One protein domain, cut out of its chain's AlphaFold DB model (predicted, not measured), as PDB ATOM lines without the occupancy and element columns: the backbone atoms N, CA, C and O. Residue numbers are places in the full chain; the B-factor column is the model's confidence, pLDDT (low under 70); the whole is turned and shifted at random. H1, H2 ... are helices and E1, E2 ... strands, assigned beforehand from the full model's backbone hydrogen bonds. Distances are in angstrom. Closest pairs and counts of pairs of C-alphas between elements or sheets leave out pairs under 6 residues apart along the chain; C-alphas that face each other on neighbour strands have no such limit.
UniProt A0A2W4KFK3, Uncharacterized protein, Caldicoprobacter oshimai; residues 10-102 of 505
ATOM      1  N   ILE A  10     -20.360 -16.123 -17.108       87.44
ATOM      2  CA  ILE A  10     -20.800 -16.756 -15.859       87.44
ATOM      3  C   ILE A  10     -20.790 -15.694 -14.761       87.44
ATOM      4  O   ILE A  10     -19.781 -15.011 -14.571       87.44
ATOM      5  N   LEU A  11     -21.906 -15.564 -14.049       88.19
ATOM      6  CA  LEU A  11     -22.025 -14.705 -12.872       88.19
ATOM      7  C   LEU A  11     -21.549 -15.422 -11.606       88.19
ATOM      8  O   LEU A  11     -20.836 -14.841 -10.792       88.19
ATOM      9  N   PHE A  12     -21.937 -16.690 -11.465       89.12
ATOM     10  CA  PHE A  12     -21.641 -17.545 -10.321       89.12
ATOM     11  C   PHE A  12     -21.566 -19.004 -10.777       89.12
ATOM     12  O   PHE A  12     -22.315 -19.407 -11.664       89.12
ATOM     13  N   ALA A  13     -20.680 -19.796 -10.179       91.12
ATOM     14  CA  ALA A  13     -20.641 -21.238 -10.384       91.12
ATOM     15  C   ALA A  13     -20.129 -21.934  -9.119       91.12
ATOM     16  O   ALA A  13     -19.047 -21.601  -8.635       91.12
ATOM     17  N   SER A  14     -20.885 -22.903  -8.606       92.88
ATOM     18  CA  SER A  14     -20.398 -23.884  -7.626       92.88
ATOM     19  C   SER A  14     -19.826 -25.144  -8.292       92.88
ATOM     20  O   SER A  14     -19.199 -25.956  -7.618       92.88
ATOM     21  N   ALA A  15     -20.019 -25.293  -9.608       92.56
ATOM     22  CA  ALA A  15     -19.466 -26.363 -10.432       92.56
ATOM     23  C   ALA A  15     -18.308 -25.867 -11.313       92.56
ATOM     24  O   ALA A  15     -18.321 -24.736 -11.805       92.56
ATOM     25  N   GLU A  16     -17.323 -26.728 -11.558       89.69
ATOM     26  CA  GLU A  16     -16.148 -26.400 -12.364       89.69
ATOM     27  C   GLU A  16     -16.409 -26.667 -13.858       89.69
ATOM     28  O   GLU A  16     -16.931 -27.729 -14.217       89.69
ATOM     29  N   PRO A  17     -16.071 -25.731 -14.766       90.94
ATOM     30  CA  PRO A  17     -16.147 -25.978 -16.201       90.94
ATOM     31  C   PRO A  17     -15.036 -26.948 -16.627       90.94
ATOM     32  O   PRO A  17     -13.853 -26.658 -16.467       90.94
ATOM     33  N   PHE A  18     -15.418 -28.077 -17.221       91.00
ATOM     34  CA  PHE A  18     -14.497 -29.109 -17.698       91.00
ATOM     35  C   PHE A  18     -14.120 -28.932 -19.171       91.00
ATOM     36  O   PHE A  18     -12.948 -28.969 -19.541       91.00
ATOM     37  N   LEU A  19     -15.128 -28.766 -20.031       90.31
ATOM     38  CA  LEU A  19     -14.976 -28.800 -21.484       90.31
ATOM     39  C   LEU A  19     -15.917 -27.791 -22.140       90.31
ATOM     40  O   LEU A  19     -17.087 -27.704 -21.776       90.31
ATOM     41  N   VAL A  20     -15.412 -27.083 -23.150       90.75
ATOM     42  CA  VAL A  20     -16.214 -26.260 -24.060       90.75
ATOM     43  C   VAL A  20     -15.857 -26.644 -25.490       90.75
ATOM     44  O   VAL A  20     -14.693 -26.544 -25.879       90.75
ATOM     45  N   VAL A  21     -16.841 -27.069 -26.276       90.81
ATOM     46  CA  VAL A  21     -16.671 -27.374 -27.706       90.81
ATOM     47  C   VAL A  21     -17.787 -26.738 -28.525       90.81
ATOM     48  O   VAL A  21     -18.849 -26.420 -28.000       90.81
ATOM     49  N   THR A  22     -17.555 -26.532 -29.819       89.31
ATOM     50  CA  THR A  22     -18.574 -26.017 -30.744       89.31
ATOM     51  C   THR A  22     -18.794 -27.025 -31.866       89.31
ATOM     52  O   THR A  22     -17.842 -27.425 -32.530       89.31
ATOM     53  N   GLU A  23     -20.045 -27.425 -32.083       89.00
ATOM     54  CA  GLU A  23     -20.470 -28.373 -33.119       89.00
ATOM     55  C   GLU A  23     -21.652 -27.765 -33.886       89.00
ATOM     56  O   GLU A  23     -22.683 -27.477 -33.289       89.00
ATOM     57  N   ASN A  24     -21.517 -27.542 -35.200       87.69
ATOM     58  CA  ASN A  24     -22.587 -26.998 -36.058       87.69
ATOM     59  C   ASN A  24     -23.287 -25.746 -35.475       87.69
ATOM     60  O   ASN A  24     -24.511 -25.708 -35.375       87.69
ATOM     61  N   ASP A  25     -22.504 -24.749 -35.043       85.56
ATOM     62  CA  ASP A  25     -22.977 -23.502 -34.397       85.56
ATOM     63  C   ASP A  25     -23.701 -23.699 -33.041       85.56
ATOM     64  O   ASP A  25     -24.328 -22.786 -32.505       85.56
ATOM     65  N   THR A  26     -23.578 -24.894 -32.450       90.31
ATOM     66  CA  THR A  26     -24.019 -25.205 -31.085       90.31
ATOM     67  C   THR A  26     -22.818 -25.228 -30.151       90.31
ATOM     68  O   THR A  26     -21.872 -25.987 -30.364       90.31
ATOM     69  N   ALA A  27     -22.843 -24.411 -29.102       91.38
ATOM     70  CA  ALA A  27     -21.842 -24.460 -28.043       91.38
ATOM     71  C   ALA A  27     -22.223 -25.536 -27.022       91.38
ATOM     72  O   ALA A  27     -23.343 -25.551 -26.528       91.38
ATOM     73  N   ILE A  28     -21.301 -26.427 -26.688       94.44
ATOM     74  CA  ILE A  28     -21.498 -27.493 -25.708       94.44
ATOM     75  C   ILE A  28     -20.560 -27.214 -24.542       94.44
ATOM     76  O   ILE A  28     -19.348 -27.113 -24.743       94.44
ATOM     77  N   ILE A  29     -21.111 -27.085 -23.339       93.62
ATOM     78  CA  ILE A  29     -20.366 -26.790 -22.117       93.62
ATOM     79  C   ILE A  29     -20.621 -27.907 -21.114       93.62
ATOM     80  O   ILE A  29     -21.766 -28.194 -20.777       93.62
ATOM     81  N   VAL A  30     -19.555 -28.530 -20.624       96.31
ATOM     82  CA  VAL A  30     -19.622 -29.580 -19.606       96.31
ATOM     83  C   VAL A  30     -19.101 -29.023 -18.292       96.31
ATOM     84  O   VAL A  30     -17.964 -28.556 -18.230       96.31
ATOM     85  N   PHE A  31     -19.921 -29.101 -17.252       96.31
ATOM     86  CA  PHE A  31     -19.571 -28.796 -15.872       96.31
ATOM     87  C   PHE A  31     -19.484 -30.075 -15.053       96.31
ATOM     88  O   PHE A  31     -20.206 -31.041 -15.316       96.31
ATOM     89  N   HIS A  32     -18.639 -30.058 -14.026       96.62
ATOM     90  CA  HIS A  32     -18.615 -31.117 -13.032       96.62
ATOM     91  C   HIS A  32     -18.650 -30.597 -11.601       96.62
ATOM     92  O   HIS A  32     -18.204 -29.489 -11.303       96.62
ATOM     93  N   ALA A  33     -19.210 -31.423 -10.723       93.44
ATOM     94  CA  ALA A  33     -19.240 -31.212  -9.285       93.44
ATOM     95  C   ALA A  33     -19.192 -32.567  -8.565       93.44
ATOM     96  O   ALA A  33     -19.576 -33.596  -9.128       93.44
ATOM     97  N   ASP A  34     -18.747 -32.576  -7.309       89.38
ATOM     98  CA  ASP A  34     -18.777 -33.787  -6.477       89.38
ATOM     99  C   ASP A  34     -20.183 -34.068  -5.917       89.38
ATOM    100  O   ASP A  34     -20.545 -35.226  -5.704       89.38
ATOM    101  N   TYR A  35     -21.007 -33.027  -5.752       92.25
ATOM    102  CA  TYR A  35     -22.375 -33.094  -5.223       92.25
ATOM    103  C   TYR A  35     -23.358 -32.356  -6.148       92.25
ATOM    104  O   TYR A  35     -23.462 -32.675  -7.328       92.25
ATOM    105  N   GLU A  36     -24.094 -31.369  -5.640       95.12
ATOM    106  CA  GLU A  36     -24.967 -30.522  -6.450       95.12
ATOM    107  C   GLU A  36     -24.169 -29.351  -7.025       95.12
ATOM    108  O   GLU A  36     -23.389 -28.705  -6.324       95.12
ATOM    109  N   GLY A  37     -24.340 -29.117  -8.321       93.94
ATOM    110  CA  GLY A  37     -23.711 -28.032  -9.050       93.94
ATOM    111  C   GLY A  37     -24.748 -27.006  -9.471       93.94
ATOM    112  O   GLY A  37     -25.835 -27.358  -9.920       93.94
ATOM    113  N   GLU A  38     -24.396 -25.734  -9.349       96.44
ATOM    114  CA  GLU A  38     -25.229 -24.605  -9.737       96.44
ATOM    115  C   GLU A  38     -24.376 -23.606 -10.516       96.44
ATOM    116  O   GLU A  38     -23.295 -23.213 -10.077       96.44
ATOM    117  N   VAL A  39     -24.855 -23.201 -11.690       94.44
ATOM    118  CA  VAL A  39     -24.162 -22.261 -12.571       94.44
ATOM    119  C   VAL A  39     -25.139 -21.204 -13.063       94.44
ATOM    120  O   VAL A  39     -26.205 -21.522 -13.581       94.44
ATOM    121  N   HIS A  40     -24.763 -19.940 -12.903       92.81
ATOM    122  CA  HIS A  40     -25.554 -18.773 -13.278       92.81
ATOM    123  C   HIS A  40     -24.922 -18.094 -14.479       92.81
ATOM    124  O   HIS A  40     -23.749 -17.708 -14.442       92.81
ATOM    125  N   PHE A  41     -25.716 -17.888 -15.518       90.06
ATOM    126  CA  PHE A  41     -25.292 -17.272 -16.763       90.06
ATOM    127  C   PHE A  41     -26.016 -15.949 -16.993       90.06
ATOM    128  O   PHE A  41     -27.218 -15.822 -16.774       90.06
ATOM    129  N   ASP A  42     -25.258 -14.988 -17.504       88.19
ATOM    130  CA  ASP A  42     -25.741 -13.738 -18.077       88.19
ATOM    131  C   ASP A  42     -25.337 -13.736 -19.551       88.19
ATOM    132  O   ASP A  42     -24.156 -13.597 -19.867       88.19
ATOM    133  N   PHE A  43     -26.299 -13.943 -20.451       83.50
ATOM    134  CA  PHE A  43     -26.057 -14.017 -21.897       83.50
ATOM    135  C   PHE A  43     -26.120 -12.644 -22.609       83.50
ATOM    136  O   PHE A  43     -25.987 -12.587 -23.833       83.50
ATOM    137  N   GLY A  44     -26.248 -11.527 -21.874       74.00
ATOM    138  CA  GLY A  44     -26.204 -10.158 -22.412       74.00
ATOM    139  C   GLY A  44     -27.555  -9.535 -22.813       74.00
ATOM    140  O   GLY A  44     -28.616 -10.119 -22.614       74.00
ATOM    141  N   GLU A  45     -27.488  -8.323 -23.391       55.72
ATOM    142  CA  GLU A  45     -28.488  -7.222 -23.367       55.72
ATOM    143  C   GLU A  45     -29.939  -7.492 -23.825       55.72
ATOM    144  O   GLU A  45     -30.777  -6.609 -23.677       55.72
ATOM    145  N   ASN A  46     -30.283  -8.689 -24.302       55.78
ATOM    146  CA  ASN A  46     -31.669  -9.054 -24.638       55.78
ATOM    147  C   ASN A  46     -32.283 -10.108 -23.697       55.78
ATOM    148  O   ASN A  46     -33.412 -10.537 -23.927       55.78
ATOM    149  N   TYR A  47     -31.567 -10.518 -22.647       58.34
ATOM    150  CA  TYR A  47     -32.072 -11.396 -21.593       58.34
ATOM    151  C   TYR A  47     -32.097 -10.632 -20.270       58.34
ATOM    152  O   TYR A  47     -31.071 -10.439 -19.628       58.34
ATOM    153  N   HIS A  48     -33.284 -10.199 -19.842       57.75
ATOM    154  CA  HIS A  48     -33.490  -9.668 -18.489       57.75
ATOM    155  C   HIS A  48     -33.464 -10.764 -17.406       57.75
ATOM    156  O   HIS A  48     -33.660 -10.464 -16.230       57.75
ATOM    157  N   GLU A  49     -33.214 -12.021 -17.782       66.19
ATOM    158  CA  GLU A  49     -33.238 -13.172 -16.887       66.19
ATOM    159  C   GLU A  49     -31.865 -13.844 -16.833       66.19
ATOM    160  O   GLU A  49     -31.274 -14.199 -17.854       66.19
ATOM    161  N   VAL A  50     -31.361 -14.005 -15.609       84.06
ATOM    162  CA  VAL A  50     -30.204 -14.849 -15.309       84.06
ATOM    163  C   VAL A  50     -30.635 -16.294 -15.510       84.06
ATOM    164  O   VAL A  50     -31.596 -16.745 -14.891       84.06
ATOM    165  N   PHE A  51     -29.929 -17.023 -16.370       89.94
ATOM    166  CA  PHE A  51     -30.196 -18.442 -16.561       89.94
ATOM    167  C   PHE A  51     -29.454 -19.246 -15.495       89.94
ATOM    168  O   PHE A  51     -28.234 -19.126 -15.371       89.94
ATOM    169  N   THR A  52     -30.173 -20.085 -14.754       93.69
ATOM    170  CA  THR A  52     -29.591 -20.937 -13.712       93.69
ATOM    171  C   THR A  52     -29.662 -22.398 -14.133       93.69
ATOM    172  O   THR A  52     -30.742 -22.951 -14.325       93.69
ATOM    173  N   PHE A  53     -28.500 -23.034 -14.247       95.75
ATOM    174  CA  PHE A  53     -28.363 -24.467 -14.472       95.75
ATOM    175  C   PHE A  53     -28.030 -25.155 -13.150       95.75
ATOM    176  O   PHE A  53     -26.969 -24.896 -12.581       95.75
ATOM    177  N   VAL A  54     -28.922 -26.026 -12.674       96.25
ATOM    178  CA  VAL A  54     -28.725 -26.826 -11.456       96.25
ATOM    179  C   VAL A  54     -28.700 -28.301 -11.825       96.25
ATOM    180  O   VAL A  54     -29.541 -28.765 -12.592       96.25
ATOM    181  N   PHE A  55     -27.754 -29.048 -11.267       96.56
ATOM    182  CA  PHE A  55     -27.641 -30.487 -11.480       96.56
ATOM    183  C   PHE A  55     -27.140 -31.217 -10.235       96.56
ATOM    184  O   PHE A  55     -26.549 -30.619  -9.339       96.56
ATOM    185  N   ARG A  56     -27.352 -32.535 -10.194       94.69
ATOM    186  CA  ARG A  56     -26.860 -33.430  -9.136       94.69
ATOM    187  C   ARG A  56     -25.820 -34.377  -9.733       94.69
ATOM    188  O   ARG A  56     -26.055 -34.927 -10.800       94.69
ATOM    189  N   SER A  57     -24.681 -34.568  -9.068       87.62
ATOM    190  CA  SER A  57     -23.555 -35.372  -9.580       87.62
ATOM    191  C   SER A  57     -23.878 -36.857  -9.777       87.62
ATOM    192  O   SER A  57     -23.218 -37.531 -10.567       87.62
ATOM    193  N   ASP A  58     -24.900 -37.380  -9.095       88.38
ATOM    194  CA  ASP A  58     -25.334 -38.776  -9.205       88.38
ATOM    195  C   ASP A  58     -25.945 -39.121 -10.575       88.38
ATOM    196  O   ASP A  58     -26.044 -40.297 -10.937       88.38
ATOM    197  N   THR A  59     -26.305 -38.111 -11.365       91.62
ATOM    198  CA  THR A  59     -26.925 -38.260 -12.679       91.62
ATOM    199  C   THR A  59     -26.283 -37.324 -13.697       91.62
ATOM    200  O   THR A  59     -25.706 -36.294 -13.365       91.62
ATOM    201  N   GLU A  60     -26.327 -37.706 -14.973       95.06
ATOM    202  CA  GLU A  60     -25.906 -36.805 -16.046       95.06
ATOM    203  C   GLU A  60     -27.067 -35.867 -16.353       95.06
ATOM    204  O   GLU A  60     -28.092 -36.294 -16.886       95.06
ATOM    205  N   ALA A  61     -26.916 -34.595 -16.001       96.38
ATOM    206  CA  ALA A  61     -27.864 -33.562 -16.375       96.38
ATOM    207  C   ALA A  61     -27.509 -33.013 -17.754       96.38
ATOM    208  O   ALA A  61     -26.334 -32.811 -18.069       96.38
ATOM    209  N   ARG A  62     -28.532 -32.737 -18.561       96.75
ATOM    210  CA  ARG A  62     -28.404 -32.061 -19.851       96.75
ATOM    211  C   ARG A  62     -29.495 -31.015 -19.963       96.75
ATOM    212  O   ARG A  62     -30.659 -31.353 -19.793       96.75
ATOM    213  N   GLU A  63     -29.120 -29.807 -20.350       96.06
ATOM    214  CA  GLU A  63     -30.056 -28.725 -20.636       96.06
ATOM    215  C   GLU A  63     -29.704 -28.064 -21.967       96.06
ATOM    216  O   GLU A  63     -28.535 -28.017 -22.352       96.06
ATOM    217  N   GLU A  64     -30.706 -27.576 -22.692       94.25
ATOM    218  CA  GLU A  64     -30.491 -26.891 -23.963       94.25
ATOM    219  C   GLU A  64     -31.112 -25.497 -23.940       94.25
ATOM    220  O   GLU A  64     -32.316 -25.338 -23.769       94.25
ATOM    221  N   VAL A  65     -30.280 -24.484 -24.162       89.69
ATOM    222  CA  VAL A  65     -30.675 -23.078 -24.181       89.69
ATOM    223  C   VAL A  65     -30.594 -22.561 -25.610       89.69
ATOM    224  O   VAL A  65     -29.540 -22.610 -26.245       89.69
ATOM    225  N   ILE A  66     -31.707 -22.039 -26.120       88.88
ATOM    226  CA  ILE A  66     -31.761 -21.363 -27.418       88.88
ATOM    227  C   ILE A  66     -31.740 -19.856 -27.166       88.88
ATOM    228  O   ILE A  66     -32.645 -19.303 -26.541       88.88
ATOM    229  N   LEU A  67     -30.689 -19.200 -27.648       83.62
ATOM    230  CA  LEU A  67     -30.526 -17.759 -27.551       83.62
ATOM    231  C   LEU A  67     -31.427 -17.025 -28.560       83.62
ATOM    232  O   LEU A  67     -31.794 -17.558 -29.605       83.62
ATOM    233  N   SER A  68     -31.723 -15.755 -28.293       81.38
ATOM    234  CA  SER A  68     -32.605 -14.902 -29.103       81.38
ATOM    235  C   SER A  68     -32.053 -14.623 -30.501       81.38
ATOM    236  O   SER A  68     -32.805 -14.321 -31.422       81.38
ATOM    237  N   ASN A  69     -30.742 -14.782 -30.681       80.69
ATOM    238  CA  ASN A  69     -30.068 -14.746 -31.979       80.69
ATOM    239  C   ASN A  69     -30.099 -16.100 -32.726       80.69
ATOM    240  O   ASN A  69     -29.438 -16.233 -33.752       80.69
ATOM    241  N   GLY A  70     -30.816 -17.100 -32.206       85.56
ATOM    242  CA  GLY A  70     -30.934 -18.446 -32.771       85.56
ATOM    243  C   GLY A  70     -29.791 -19.402 -32.416       85.56
ATOM    244  O   GLY A  70     -29.871 -20.581 -32.759       85.56
ATOM    245  N   LYS A  71     -28.742 -18.940 -31.722       85.56
ATOM    246  CA  LYS A  71     -27.628 -19.810 -31.315       85.56
ATOM    247  C   LYS A  71     -28.059 -20.791 -30.235       85.56
ATOM    248  O   LYS A  71     -28.812 -20.440 -29.331       85.56
ATOM    249  N   ARG A  72     -27.530 -22.011 -30.300       90.31
ATOM    250  CA  ARG A  72     -27.863 -23.095 -29.370       90.31
ATOM    251  C   ARG A  72     -26.721 -23.337 -28.392       90.31
ATOM    252  O   ARG A  72     -25.551 -23.338 -28.781       90.31
ATOM    253  N   ILE A  73     -27.068 -23.573 -27.135       91.25
ATOM    254  CA  ILE A  73     -26.141 -23.947 -26.070       91.25
ATOM    255  C   ILE A  73     -26.633 -25.249 -25.457       91.25
ATOM    256  O   ILE A  73     -27.786 -25.334 -25.056       91.25
ATOM    257  N   VAL A  74     -25.765 -26.247 -25.348       94.94
ATOM    258  CA  VAL A  74     -26.032 -27.476 -24.603       94.94
ATOM    259  C   VAL A  74     -25.152 -27.480 -23.364       94.94
ATOM    260  O   VAL A  74     -23.929 -27.399 -23.460       94.94
ATOM    261  N   LEU A  75     -25.778 -27.567 -22.200       95.81
ATOM    262  CA  LEU A  75     -25.115 -27.655 -20.910       95.81
ATOM    263  C   LEU A  75     -25.178 -29.096 -20.423       95.81
ATOM    264  O   LEU A  75     -26.244 -29.705 -20.444       95.81
ATOM    265  N   TYR A  76     -24.051 -29.622 -19.962       97.81
ATOM    266  CA  TYR A  76     -23.977 -30.894 -19.261       97.81
ATOM    267  C   TYR A  76     -23.497 -30.681 -17.830       97.81
ATOM    268  O   TYR A  76     -22.573 -29.904 -17.597       97.81
ATOM    269  N   GLY A  77     -24.096 -31.403 -16.889       97.38
ATOM    270  CA  GLY A  77     -23.661 -31.482 -15.499       97.38
ATOM    271  C   GLY A  77     -23.387 -32.933 -15.123       97.38
ATOM    272  O   GLY A  77     -24.272 -33.772 -15.268       97.38
ATOM    273  N   ILE A  78     -22.162 -33.242 -14.693       97.50
ATOM    274  CA  ILE A  78     -21.725 -34.615 -14.384       97.50
ATOM    275  C   ILE A  78     -20.922 -34.689 -13.078       97.50
ATOM    276  O   ILE A  78     -20.409 -33.686 -12.588       97.50
ATOM    277  N   ALA A  79     -20.759 -35.890 -12.517       95.75
ATOM    278  CA  ALA A  79     -19.795 -36.115 -11.437       95.75
ATOM    279  C   ALA A  79     -18.349 -35.865 -11.895       95.75
ATOM    280  O   ALA A  79     -17.973 -36.243 -13.009       95.75
ATOM    281  N   SER A  80     -17.499 -35.364 -10.993       90.81
ATOM    282  CA  SER A  80     -16.051 -35.223 -11.233       90.81
ATOM    283  C   SER A  80     -15.385 -36.541 -11.662       90.81
ATOM    284  O   SER A  80     -14.517 -36.550 -12.536       90.81
ATOM    285  N   SER A  81     -15.831 -37.678 -11.117       89.69
ATOM    286  CA  SER A  81     -15.340 -39.010 -11.503       89.69
ATOM    287  C   SER A  81     -15.670 -39.374 -12.955       89.69
ATOM    288  O   SER A  81     -14.849 -39.984 -13.636       89.69
ATOM    289  N   LYS A  82     -16.841 -38.964 -13.459       91.44
ATOM    290  CA  LYS A  82     -17.231 -39.144 -14.865       91.44
ATOM    291  C   LYS A  82     -16.521 -38.161 -15.786       91.44
ATOM    292  O   LYS A  82     -16.144 -38.546 -16.889       91.44
ATOM    293  N   ALA A  83     -16.292 -36.928 -15.335       91.69
ATOM    294  CA  ALA A  83     -15.537 -35.934 -16.094       91.69
ATOM    295  C   ALA A  83     -14.125 -36.436 -16.429       91.69
ATOM    296  O   ALA A  83     -13.708 -36.362 -17.581       91.69
ATOM    297  N   ALA A  84     -13.443 -37.074 -15.471       86.44
ATOM    298  CA  ALA A  84     -12.132 -37.694 -15.694       86.44
ATOM    299  C   ALA A  84     -12.135 -38.802 -16.770       86.44
ATOM    300  O   ALA A  84     -11.096 -39.102 -17.358       86.44
ATOM    301  N   MET A  85     -13.297 -39.400 -17.039       89.69
ATOM    302  CA  MET A  85     -13.487 -40.459 -18.030       89.69
ATOM    303  C   MET A  85     -14.027 -39.935 -19.365       89.69
ATOM    304  O   MET A  85     -14.165 -40.720 -20.302       89.69
ATOM    305  N   LEU A  86     -14.363 -38.646 -19.471       92.81
ATOM    306  CA  LEU A  86     -14.996 -38.074 -20.654       92.81
ATOM    307  C   LEU A  86     -14.012 -38.051 -21.834       92.81
ATOM    308  O   LEU A  86     -12.955 -37.427 -21.774       92.81
ATOM    309  N   SER A  87     -14.369 -38.719 -22.929       90.25
ATOM    310  CA  SER A  87     -13.573 -38.775 -24.159       90.25
ATOM    311  C   SER A  87     -14.062 -37.789 -25.219       90.25
ATOM    312  O   SER A  87     -13.255 -37.209 -25.945       90.25
ATOM    313  N   LYS A  88     -15.380 -37.580 -25.315       92.94
ATOM    314  CA  LYS A  88     -16.004 -36.670 -26.283       92.94
ATOM    315  C   LYS A  88     -17.342 -36.162 -25.754       92.94
ATOM    316  O   LYS A  88     -18.089 -36.915 -25.140       92.94
ATOM    317  N   ALA A  89     -17.680 -34.914 -26.067       95.06
ATOM    318  CA  ALA A  89     -19.022 -34.364 -25.896       95.06
ATOM    319  C   ALA A  89     -19.606 -33.974 -27.261       95.06
ATOM    320  O   ALA A  89     -18.881 -33.516 -28.143       95.06
ATOM    321  N   THR A  90     -20.907 -34.182 -27.431       95.50
ATOM    322  CA  THR A  90     -21.691 -33.756 -28.604       95.50
ATOM    323  C   THR A  90     -22.954 -33.058 -28.126       95.50
ATOM    324  O   THR A  90     -23.273 -33.115 -26.940       95.50
ATOM    325  N   ALA A  91     -23.716 -32.455 -29.037       93.56
ATOM    326  CA  ALA A  91     -24.998 -31.850 -28.672       93.56
ATOM    327  C   ALA A  91     -26.010 -32.865 -28.093       93.56
ATOM    328  O   ALA A  91     -26.959 -32.467 -27.417       93.56
ATOM    329  N   HIS A  92     -25.830 -34.165 -28.354       94.31
ATOM    330  CA  HIS A  92     -26.788 -35.212 -27.988       94.31
ATOM    331  C   HIS A  92     -26.336 -36.074 -26.812       94.31
ATOM    332  O   HIS A  92     -27.169 -36.457 -25.994       94.31
ATOM    333  N   GLN A  93     -25.042 -36.372 -26.700       96.31
ATOM    334  CA  GLN A  93     -24.532 -37.261 -25.659       96.31
ATOM    335  C   GLN A  93     -23.067 -37.014 -25.299       96.31
ATOM    336  O   GLN A  93     -22.289 -36.450 -26.080       96.31
ATOM    337  N   LEU A  94     -22.709 -37.518 -24.118       96.31
ATOM    338  CA  LEU A  94     -21.346 -37.639 -23.624       96.31
ATOM    339  C   LEU A  94     -20.825 -39.054 -23.890       96.31
ATOM    340  O   LEU A  94     -21.546 -40.039 -23.750       96.31
ATOM    341  N   TYR A  95     -19.561 -39.147 -24.284       95.00
ATOM    342  CA  TYR A  95     -18.863 -40.405 -24.503       95.00
ATOM    343  C   TYR A  95     -17.755 -40.537 -23.474       95.00
ATOM    344  O   TYR A  95     -16.990 -39.597 -23.258       95.00
ATOM    345  N   TYR A  96     -17.641 -41.722 -22.887       92.38
ATOM    346  CA  TYR A  96     -16.639 -42.034 -21.877       92.38
ATOM    347  C   TYR A  96     -15.648 -43.066 -22.405       92.38
ATOM    348  O   TYR A  96     -15.988 -43.905 -23.244       92.38
ATOM    349  N   TYR A  97     -14.411 -43.024 -21.921       82.88
ATOM    350  CA  TYR A  97     -13.478 -44.127 -22.109       82.88
ATOM    351  C   TYR A  97     -14.009 -45.383 -21.404       82.88
ATOM    352  O   TYR A  97     -14.557 -45.307 -20.306       82.88
ATOM    353  N   SER A  98     -13.849 -46.558 -22.022       75.31
ATOM    354  CA  SER A  98     -14.224 -47.817 -21.369       75.31
ATOM    355  C   SER A  98     -13.356 -48.045 -20.131       75.31
ATOM    356  O   SER A  98     -12.147 -47.877 -20.241       75.31
ATOM    357  N   GLU A  99     -13.902 -48.553 -19.025       64.50
ATOM    358  CA  GLU A  99     -13.126 -48.905 -17.815       64.50
ATOM    359  C   GLU A  99     -11.906 -49.807 -18.110       64.50
ATOM    360  O   GLU A  99     -10.886 -49.763 -17.425       64.50
ATOM    361  N   ASN A 100     -11.962 -50.581 -19.199       59.09
ATOM    362  CA  ASN A 100     -10.867 -51.427 -19.670       59.09
ATOM    363  C   ASN A 100      -9.635 -50.670 -20.210       59.09
ATOM    364  O   ASN A 100      -8.604 -51.316 -20.400       59.09
ATOM    365  N   CYS A 101      -9.691 -49.354 -20.456       55.78
ATOM    366  CA  CYS A 101      -8.520 -48.599 -20.927       55.78
ATOM    367  C   CYS A 101      -7.434 -48.437 -19.847       55.78
ATOM    368  O   CYS A 101      -6.293 -48.133 -20.180       55.78
ATOM    369  N   PHE A 102      -7.760 -48.708 -18.577       55.12
ATOM    370  CA  PHE A 102      -6.842 -48.581 -17.442       55.12
ATOM    371  C   PHE A 102      -6.244 -49.907 -16.964       55.12
ATOM    372  O   PHE A 102      -5.660 -49.954 -15.884       55.12
TER     373      PHE A 102
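This is residues 10 to 102 of the 505 residues of an uncharacterized protein of Caldicoprobacter oshimai (UniProt A0A2W4KFK3). Two sheets lie partly face to face as a flat sandwich, a twisted sheet of four strands, E2 E3 E7 E6, and a smaller one, E1 E4 E5, their strands crossed at 33 degrees. Helix H1 and the small hairpin E8 E9 cover part of the larger sheet's other face; H2 lies far out at one end of the longest axis, the loop between E4 and E5 at the other. The 93 printed residues hold nine named strands and two named helices, in the order E1 E2 E3 E4 E5 E6 E7 H1 E8 E9 H2, mostly strand. The larger sheet, order E2 E3 E7 E6, is mixed; the others are antiparallel. The whole is compact, radius of gyration of the C-alphas 13.6 A, spanning 47 by 29 by 15 A.

In the larger sheet, E3 (residues 26 to 33) and E7 (residues 72 to 79) are parallel inner strands, with N 29 and O 74 2.8 A apart, within hydrogen-bond range. Edge strand E2 (residues 16 to 23) forms a hairpin with E3, N 21 to O 28 at 2.9 A. Edge strand E6 (residues 61 to 66) forms a hairpin with E7, N 63 to O 75 at 2.9 A. In the facing sheet, E4 (residues 36 to 42) is antiparallel to E1 (residues 10 to 13), N 11 to O 40 at 2.9 A, and forms a hairpin with E5 (residues 51 to 56), N 39 to O 53 at 2.9 A. The parts of the two sheets that face each other are 8.7 A centre to centre; the closest C-alphas of E5 and E7 are those of Phe 55 and Gly 77, 5.7 A. H1 (residues 80 to 83) is on the larger sheet at a height of 8.1 A, only just over E3, with 3 of its C-alphas. The hairpin of E8 (residues 86 to 89) and E9 (residues 94 to 96) has N 87 and O 95 2.8 A apart; the closest C-alphas of E8 and E3 are those of Ala 89 and Ile 28, 7.3 A. H2 (residues 99 to 102) is on neither sheet of the sandwich. Both helices are too short for an O i to N i+4 pair; each has its one O i to N i+3 pair within range.

E1 begins at C-alpha 10, (-20.800, -16.756, -15.859). E7 measures 23.6 A, E3 23.1 A, E2 21.3 A and E4 20.4 A. H2 ends at C-alpha 102, (-6.842, -48.581, -17.442).

The C-alphas farthest apart, of Glu 45 and Asn 100, are 47.7 A apart. The printed part has no cut and no long link. Residues 45 to 49 and 99 to 102 have pLDDT under 70; the mean of the printed part is 88.1.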